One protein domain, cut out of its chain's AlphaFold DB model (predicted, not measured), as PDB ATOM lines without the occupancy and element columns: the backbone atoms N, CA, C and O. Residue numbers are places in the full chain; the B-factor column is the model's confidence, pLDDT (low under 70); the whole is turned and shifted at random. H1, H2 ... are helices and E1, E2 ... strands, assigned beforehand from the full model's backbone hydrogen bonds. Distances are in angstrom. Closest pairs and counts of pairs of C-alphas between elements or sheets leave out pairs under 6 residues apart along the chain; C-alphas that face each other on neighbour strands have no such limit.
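What this domain is: This is residues 315 to 374 of the 481 residues of an uncharacterized protein of Cyanobacteria bacterium UBA8543 (UniProt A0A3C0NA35). What is the shape? A long twisted hairpin, E1 and E2, makes the length; at one end E3 and E4 join E2's side in one curled sheet, which H1 grazes. What builds it? The printed part has 60 residues, mostly strand in its named elements, with four strands in an antiparallel meander E1 E2 E3 E4, each strand beside the one before, then one named helix, H1. It is loose, radius of gyration of the C-alphas 14.8 A, spanning 50 by 23 by 15 A.

Where its parts are: Where are the strands? E2, residues 329 to 345, measures 43.0 A; E1, residues 315 to 326, measures 31.4 A from C-alpha 315 at (-37.985, -8.948, -24.008). E3 is residues 352 to 357, E4 362 to 366. Where is the helix? H1, residues 367 to 372, ends at C-alpha 372 (-52.024, -20.608, -25.636).

How they stand to each other: Which atoms pair? Within hydrogen-bond range are N 320 and O 335 in hairpin E1 and E2, N 342 and O 354 in hairpin E2 and E3, each 2.8 A, and N 353 and O 365, 2.8 A, in hairpin E3 and E4. And H1? It only grazes the sheet; C-alphas 352 and 367, the closest of E3 and H1, are 5.9 A apart. Of its O i to N i+4 pairs 0 of 2 are within range, of O i to N i+3 pairs 1 of 3.

The domain as a whole: How large? The farthest C-alphas, Gly 327 and Pro 348, are 50.0 A apart. Any gaps? The printed part has no cut, no link is long, and no printed residue is under 70 in pLDDT.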
ATOM      1  N   ARG A 315     -37.864  -8.241 -22.733       93.38
ATOM      2  CA  ARG A 315     -37.985  -8.948 -24.008       93.38
ATOM      3  C   ARG A 315     -38.804 -10.217 -23.834       93.38
ATOM      4  O   ARG A 315     -38.659 -10.947 -22.853       93.38
ATOM      5  N   VAL A 316     -39.620 -10.505 -24.831       95.25
ATOM      6  CA  VAL A 316     -40.482 -11.684 -24.903       95.25
ATOM      7  C   VAL A 316     -40.317 -12.360 -26.253       95.25
ATOM      8  O   VAL A 316     -39.870 -11.753 -27.229       95.25
ATOM      9  N   VAL A 317     -40.680 -13.634 -26.302       94.62
ATOM     10  CA  VAL A 317     -40.723 -14.420 -27.528       94.62
ATOM     11  C   VAL A 317     -42.069 -15.117 -27.635       94.62
ATOM     12  O   VAL A 317     -42.557 -15.673 -26.653       94.62
ATOM     13  N   LEU A 318     -42.650 -15.085 -28.826       94.25
ATOM     14  CA  LEU A 318     -43.755 -15.942 -29.233       94.25
ATOM     15  C   LEU A 318     -43.166 -17.121 -30.006       94.25
ATOM     16  O   LEU A 318     -42.346 -16.916 -30.905       94.25
ATOM     17  N   SER A 319     -43.544 -18.343 -29.626       91.50
ATOM     18  CA  SER A 319     -43.066 -19.569 -30.277       91.50
ATOM     19  C   SER A 319     -44.177 -20.200 -31.114       91.50
ATOM     20  O   SER A 319     -45.155 -20.690 -30.562       91.50
ATOM     21  N   GLU A 320     -44.012 -20.246 -32.433       89.00
ATOM     22  CA  GLU A 320     -44.951 -20.908 -33.342       89.00
ATOM     23  C   GLU A 320     -44.513 -22.351 -33.576       89.00
ATOM     24  O   GLU A 320     -43.416 -22.610 -34.072       89.00
ATOM     25  N   GLU A 321     -45.351 -23.308 -33.181       86.94
ATOM     26  CA  GLU A 321     -45.050 -24.731 -33.318       86.94
ATOM     27  C   GLU A 321     -45.371 -25.244 -34.727       86.94
ATOM     28  O   GLU A 321     -46.486 -25.073 -35.218       86.94
ATOM     29  N   TYR A 322     -44.430 -25.960 -35.349       86.25
ATOM     30  CA  TYR A 322     -44.684 -26.683 -36.595       86.25
ATOM     31  C   TYR A 322     -44.034 -28.066 -36.605       86.25
ATOM     32  O   TYR A 322     -43.041 -28.345 -35.932       86.25
ATOM     33  N   GLN A 323     -44.605 -28.967 -37.402       87.12
ATOM     34  CA  GLN A 323     -44.097 -30.325 -37.569       87.12
ATOM     35  C   GLN A 323     -43.225 -30.412 -38.817       87.12
ATOM     36  O   GLN A 323     -43.665 -30.104 -39.923       87.12
ATOM     37  N   ARG A 324     -41.993 -30.898 -38.657       82.62
ATOM     38  CA  ARG A 324     -41.072 -31.146 -39.766       82.62
ATOM     39  C   ARG A 324     -40.742 -32.625 -39.881       82.62
ATOM     40  O   ARG A 324     -40.328 -33.263 -38.915       82.62
ATOM     41  N   TYR A 325     -40.870 -33.173 -41.083       81.44
ATOM     42  CA  TYR A 325     -40.480 -34.551 -41.356       81.44
ATOM     43  C   TYR A 325     -38.971 -34.642 -41.618       81.44
ATOM     44  O   TYR A 325     -38.469 -34.106 -42.606       81.44
ATOM     45  N   VAL A 326     -38.230 -35.307 -40.728       77.44
ATOM     46  CA  VAL A 326     -36.771 -35.464 -40.832       77.44
ATOM     47  C   VAL A 326     -36.387 -36.906 -40.516       77.44
ATOM     48  O   VAL A 326     -36.600 -37.388 -39.404       77.44
ATOM     49  N   GLY A 327     -35.784 -37.592 -41.494       77.19
ATOM     50  CA  GLY A 327     -35.253 -38.947 -41.312       77.19
ATOM     51  C   GLY A 327     -36.318 -39.990 -40.960       77.19
ATOM     52  O   GLY A 327     -36.088 -40.829 -40.093       77.19
ATOM     53  N   GLY A 328     -37.498 -39.915 -41.581       85.00
ATOM     54  CA  GLY A 328     -38.566 -40.897 -41.378       85.00
ATOM     55  C   GLY A 328     -39.518 -40.599 -40.211       85.00
ATOM     56  O   GLY A 328     -40.449 -41.367 -39.978       85.00
ATOM     57  N   LYS A 329     -39.298 -39.513 -39.455       82.94
ATOM     58  CA  LYS A 329     -40.097 -39.147 -38.274       82.94
ATOM     59  C   LYS A 329     -40.476 -37.669 -38.302       82.94
ATOM     60  O   LYS A 329     -39.657 -36.829 -38.675       82.94
ATOM     61  N   TYR A 330     -41.694 -37.362 -37.862       81.12
ATOM     62  CA  TYR A 330     -42.096 -35.990 -37.557       81.12
ATOM     63  C   TYR A 330     -41.388 -35.513 -36.285       81.12
ATOM     64  O   TYR A 330     -41.288 -36.248 -35.299       81.12
ATOM     65  N   GLN A 331     -40.838 -34.307 -36.345       80.38
ATOM     66  CA  GLN A 331     -40.194 -33.624 -35.235       80.38
ATOM     67  C   GLN A 331     -40.823 -32.240 -35.094       80.38
ATOM     68  O   GLN A 331     -40.936 -31.515 -36.080       80.38
ATOM     69  N   THR A 332     -41.188 -31.877 -33.868       79.25
ATOM     70  CA  THR A 332     -41.611 -30.519 -33.531       79.25
ATOM     71  C   THR A 332     -40.426 -29.554 -33.658       79.25
ATOM     72  O   THR A 332     -39.412 -29.729 -32.974       79.25
ATOM     73  N   GLU A 333     -40.554 -28.543 -34.515       81.56
ATOM     74  CA  GLU A 333     -39.690 -27.359 -34.571       81.56
ATOM     75  C   GLU A 333     -40.509 -26.109 -34.189       81.56
ATOM     76  O   GLU A 333     -41.738 -26.152 -34.118       81.56
ATOM     77  N   TYR A 334     -39.808 -25.014 -33.892       84.06
ATOM     78  CA  TYR A 334     -40.415 -23.742 -33.510       84.06
ATOM     79  C   TYR A 334     -39.843 -22.609 -34.355       84.06
ATOM     80  O   TYR A 334     -38.621 -22.535 -34.536       84.06
ATOM     81  N   ASP A 335     -40.722 -21.730 -34.819       86.75
ATOM     82  CA  ASP A 335     -40.360 -20.400 -35.301       86.75
ATOM     83  C   ASP A 335     -40.597 -19.379 -34.181       86.75
ATOM     84  O   ASP A 335     -41.404 -19.601 -33.277       86.75
ATOM     85  N   TYR A 336     -39.831 -18.288 -34.185       90.00
ATOM     86  CA  TYR A 336     -39.791 -17.353 -33.062       90.00
ATOM     87  C   TYR A 336     -40.003 -15.920 -33.530       90.00
ATOM     88  O   TYR A 336     -39.233 -15.419 -34.354       90.00
ATOM     89  N   LEU A 337     -40.976 -15.239 -32.930       91.69
ATOM     90  CA  LEU A 337     -41.173 -13.802 -33.077       91.69
ATOM     91  C   LEU A 337     -40.763 -13.107 -31.777       91.69
ATOM     92  O   LEU A 337     -41.256 -13.442 -30.702       91.69
ATOM     93  N   GLN A 338     -39.838 -12.155 -31.865       92.75
ATOM     94  CA  GLN A 338     -39.347 -11.411 -30.706       92.75
ATOM     95  C   GLN A 338     -40.081 -10.082 -30.561       92.75
ATOM     96  O   GLN A 338     -40.452  -9.440 -31.547       92.75
ATOM     97  N   GLY A 339     -40.293  -9.673 -29.315       94.69
ATOM     98  CA  GLY A 339     -40.938  -8.414 -28.979       94.69
ATOM     99  C   GLY A 339     -40.477  -7.877 -27.634       94.69
ATOM    100  O   GLY A 339     -39.719  -8.519 -26.904       94.69
ATOM    101  N   THR A 340     -40.949  -6.681 -27.308       95.69
ATOM    102  CA  THR A 340     -40.698  -6.010 -26.032       95.69
ATOM    103  C   THR A 340     -42.024  -5.626 -25.400       95.69
ATOM    104  O   THR A 340     -42.937  -5.154 -26.082       95.69
ATOM    105  N   ILE A 341     -42.140  -5.816 -24.090       95.62
ATOM    106  CA  ILE A 341     -43.340  -5.430 -23.352       95.62
ATOM    107  C   ILE A 341     -43.402  -3.911 -23.282       95.62
ATOM    108  O   ILE A 341     -42.557  -3.271 -22.654       95.62
ATOM    109  N   HIS A 342     -44.412  -3.346 -23.931       94.06
ATOM    110  CA  HIS A 342     -44.635  -1.911 -23.989       94.06
ATOM    111  C   HIS A 342     -45.395  -1.418 -22.759       94.06
ATOM    112  O   HIS A 342     -44.994  -0.430 -22.147       94.06
ATOM    113  N   ASP A 343     -46.463  -2.122 -22.378       94.62
ATOM    114  CA  ASP A 343     -47.261  -1.779 -21.205       94.62
ATOM    115  C   ASP A 343     -48.009  -2.996 -20.624       94.62
ATOM    116  O   ASP A 343     -48.127  -4.051 -21.251       94.62
ATOM    117  N   LEU A 344     -48.504  -2.838 -19.398       93.00
ATOM    118  CA  LEU A 344     -49.347  -3.783 -18.670       93.00
ATOM    119  C   LEU A 344     -50.701  -3.114 -18.398       93.00
ATOM    120  O   LEU A 344     -50.795  -2.230 -17.544       93.00
ATOM    121  N   ASP A 345     -51.753  -3.516 -19.106       90.50
ATOM    122  CA  ASP A 345     -53.108  -3.039 -18.836       90.50
ATOM    123  C   ASP A 345     -53.696  -3.802 -17.644       90.50
ATOM    124  O   ASP A 345     -53.839  -5.028 -17.652       90.50
ATOM    125  N   LEU A 346     -54.018  -3.052 -16.592       85.31
ATOM    126  CA  LEU A 346     -54.551  -3.560 -15.330       85.31
ATOM    127  C   LEU A 346     -56.063  -3.337 -15.212       85.31
ATOM    128  O   LEU A 346     -56.612  -3.497 -14.123       85.31
ATOM    129  N   THR A 347     -56.736  -2.948 -16.300       82.56
ATOM    130  CA  THR A 347     -58.187  -2.753 -16.324       82.56
ATOM    131  C   THR A 347     -58.883  -4.034 -15.847       82.56
ATOM    132  O   THR A 347     -58.769  -5.063 -16.517       82.56
ATOM    133  N   PRO A 348     -59.636  -4.010 -14.725       72.44
ATOM    134  CA  PRO A 348     -60.148  -5.233 -14.094       72.44
ATOM    135  C   PRO A 348     -61.015  -6.104 -15.010       72.44
ATOM    136  O   PRO A 348     -61.042  -7.321 -14.858       72.44
ATOM    137  N   ALA A 349     -61.713  -5.490 -15.971       76.12
ATOM    138  CA  ALA A 349     -62.588  -6.190 -16.908       76.12
ATOM    139  C   ALA A 349     -61.839  -6.953 -18.018       76.12
ATOM    140  O   ALA A 349     -62.398  -7.885 -18.589       76.12
ATOM    141  N   SER A 350     -60.612  -6.552 -18.364       81.00
ATOM    142  CA  SER A 350     -59.839  -7.168 -19.451       81.00
ATOM    143  C   SER A 350     -58.340  -6.883 -19.283       81.00
ATOM    144  O   SER A 350     -57.773  -6.144 -20.089       81.00
ATOM    145  N   PRO A 351     -57.688  -7.445 -18.249       85.69
ATOM    146  CA  PRO A 351     -56.256  -7.271 -18.051       85.69
ATOM    147  C   PRO A 351     -55.476  -7.841 -19.242       85.69
ATOM    148  O   PRO A 351     -55.749  -8.958 -19.689       85.69
ATOM    149  N   ALA A 352     -54.501  -7.087 -19.746       91.75
ATOM    150  CA  ALA A 352     -53.770  -7.452 -20.955       91.75
ATOM    151  C   ALA A 352     -52.294  -7.043 -20.906       91.75
ATOM    152  O   ALA A 352     -51.911  -6.035 -20.314       91.75
ATOM    153  N   LEU A 353     -51.458  -7.831 -21.571       94.31
ATOM    154  CA  LEU A 353     -50.060  -7.539 -21.847       94.31
ATOM    155  C   LEU A 353     -49.957  -6.871 -23.223       94.31
ATOM    156  O   LEU A 353     -50.359  -7.465 -24.224       94.31
ATOM    157  N   ILE A 354     -49.412  -5.658 -23.286       95.31
ATOM    158  CA  ILE A 354     -49.220  -4.929 -24.543       95.31
ATOM    159  C   ILE A 354     -47.779  -5.140 -25.002       95.31
ATOM    160  O   ILE A 354     -46.834  -4.710 -24.337       95.31
ATOM    161  N   ILE A 355     -47.607  -5.802 -26.145       96.31
ATOM    162  CA  ILE A 355     -46.303  -6.177 -26.698       96.31
ATOM    163  C   ILE A 355     -46.083  -5.431 -28.012       96.31
ATOM    164  O   ILE A 355     -46.930  -5.472 -28.903       96.31
ATOM    165  N   ALA A 356     -44.925  -4.788 -28.135       96.38
ATOM    166  CA  ALA A 356     -44.416  -4.270 -29.397       96.38
ATOM    167  C   ALA A 356     -43.484  -5.318 -30.023       96.38
ATOM    168  O   ALA A 356     -42.418  -5.617 -29.481       96.38
ATOM    169  N   TRP A 357     -43.897  -5.898 -31.144       95.12
ATOM    170  CA  TRP A 357     -43.129  -6.904 -31.875       95.12
ATOM    171  C   TRP A 357     -42.074  -6.254 -32.776       95.12
ATOM    172  O   TRP A 357     -42.276  -5.152 -33.285       95.12
ATOM    173  N   GLU A 358     -40.968  -6.955 -33.040       91.00
ATOM    174  CA  GLU A 358     -39.907  -6.481 -33.950       91.00
ATOM    175  C   GLU A 358     -40.395  -6.274 -35.396       91.00
ATOM    176  O   GLU A 358     -39.781  -5.536 -36.160       91.00
ATOM    177  N   SER A 359     -41.534  -6.870 -35.764       88.38
ATOM    178  CA  SER A 359     -42.221  -6.612 -37.034       88.38
ATOM    179  C   SER A 359     -42.852  -5.214 -37.129       88.38
ATOM    180  O   SER A 359     -43.303  -4.831 -38.205       88.38
ATOM    181  N   GLY A 360     -42.901  -4.460 -36.025       87.19
ATOM    182  CA  GLY A 360     -43.525  -3.138 -35.922       87.19
ATOM    183  C   GLY A 360     -44.973  -3.160 -35.421       87.19
ATOM    184  O   GLY A 360     -45.530  -2.104 -35.126       87.19
ATOM    185  N   ASN A 361     -45.583  -4.341 -35.284       92.19
ATOM    186  CA  ASN A 361     -46.950  -4.479 -34.782       92.19
ATOM    187  C   ASN A 361     -47.005  -4.355 -33.254       92.19
ATOM    188  O   ASN A 361     -46.185  -4.941 -32.549       92.19
ATOM    189  N   ILE A 362     -48.020  -3.655 -32.743       94.19
ATOM    190  CA  ILE A 362     -48.340  -3.604 -31.312       94.19
ATOM    191  C   ILE A 362     -49.624  -4.396 -31.088       94.19
ATOM    192  O   ILE A 362     -50.661  -4.071 -31.665       94.19
ATOM    193  N   CYS A 363     -49.552  -5.422 -30.248       93.62
ATOM    194  CA  CYS A 363     -50.674  -6.310 -29.956       93.62
ATOM    195  C   CYS A 363     -50.938  -6.356 -28.449       93.62
ATOM    196  O   CYS A 363     -50.003  -6.323 -27.646       93.62
ATOM    197  N   ALA A 364     -52.211  -6.458 -28.073       93.81
ATOM    198  CA  ALA A 364     -52.635  -6.692 -26.699       93.81
ATOM    199  C   ALA A 364     -53.055  -8.157 -26.546       93.81
ATOM    200  O   ALA A 364     -53.884  -8.635 -27.316       93.81
ATOM    201  N   TYR A 365     -52.490  -8.842 -25.556       93.00
ATOM    202  CA  TYR A 365     -52.787 -10.239 -25.249       93.00
ATOM    203  C   TYR A 365     -53.404 -10.334 -23.870       93.00
ATOM    204  O   TYR A 365     -52.823  -9.858 -22.891       93.00
ATOM    205  N   ARG A 366     -54.562 -10.975 -23.765       90.88
ATOM    206  CA  ARG A 366     -55.132 -11.301 -22.459       90.88
ATOM    207  C   ARG A 366     -54.248 -12.315 -21.745       90.88
ATOM    208  O   ARG A 366     -53.511 -13.073 -22.370       90.88
ATOM    209  N   VAL A 367     -54.320 -12.344 -20.420       85.25
ATOM    210  CA  VAL A 367     -53.455 -13.219 -19.610       85.25
ATOM    211  C   VAL A 367     -53.647 -14.694 -19.975       85.25
ATOM    212  O   VAL A 367     -52.679 -15.445 -20.048       85.25
ATOM    213  N   GLU A 368     -54.883 -15.092 -20.272       86.25
ATOM    214  CA  GLU A 368     -55.256 -16.451 -20.677       86.25
ATOM    215  C   GLU A 368     -54.715 -16.817 -22.073       86.25
ATOM    216  O   GLU A 368     -54.529 -17.989 -22.404       86.25
ATOM    217  N   GLU A 369     -54.429 -15.810 -22.897       89.81
ATOM    218  CA  GLU A 369     -53.888 -15.973 -24.245       89.81
ATOM    219  C   GLU A 369     -52.366 -16.167 -24.238       89.81
ATOM    220  O   GLU A 369     -51.800 -16.616 -25.232       89.81
ATOM    221  N   LEU A 370     -51.679 -15.855 -23.135       89.62
ATOM    222  CA  LEU A 370     -50.216 -15.927 -23.073       89.62
ATOM    223  C   LEU A 370     -49.712 -17.370 -23.177       89.62
ATOM    224  O   LEU A 370     -48.781 -17.645 -23.934       89.62
ATOM    225  N   GLU A 371     -50.344 -18.295 -22.451       86.62
ATOM    226  CA  GLU A 371     -49.977 -19.715 -22.495       86.62
ATOM    227  C   GLU A 371     -50.362 -20.358 -23.828       86.62
ATOM    228  O   GLU A 371     -49.573 -21.111 -24.394       86.62
ATOM    229  N   THR A 372     -51.543 -20.038 -24.366       87.00
ATOM    230  CA  THR A 372     -52.024 -20.608 -25.636       87.00
ATOM    231  C   THR A 372     -51.214 -20.124 -26.837       87.00
ATOM    232  O   THR A 372     -50.940 -20.919 -27.733       87.00
ATOM    233  N   ASN A 373     -50.752 -18.870 -26.825       88.81
ATOM    234  CA  ASN A 373     -49.859 -18.324 -27.851       88.81
ATOM    235  C   ASN A 373     -48.373 -18.625 -27.599       88.81
ATOM    236  O   ASN A 373     -47.523 -18.124 -28.330       88.81
ATOM    237  N   LEU A 374     -48.030 -19.417 -26.574       91.56
ATOM    238  CA  LEU A 374     -46.642 -19.756 -26.232       91.56
ATOM    239  C   LEU A 374     -45.739 -18.515 -26.091       91.56
ATOM    240  O   LEU A 374     -44.588 -18.509 -26.543       91.56
TER     241      LEU A 374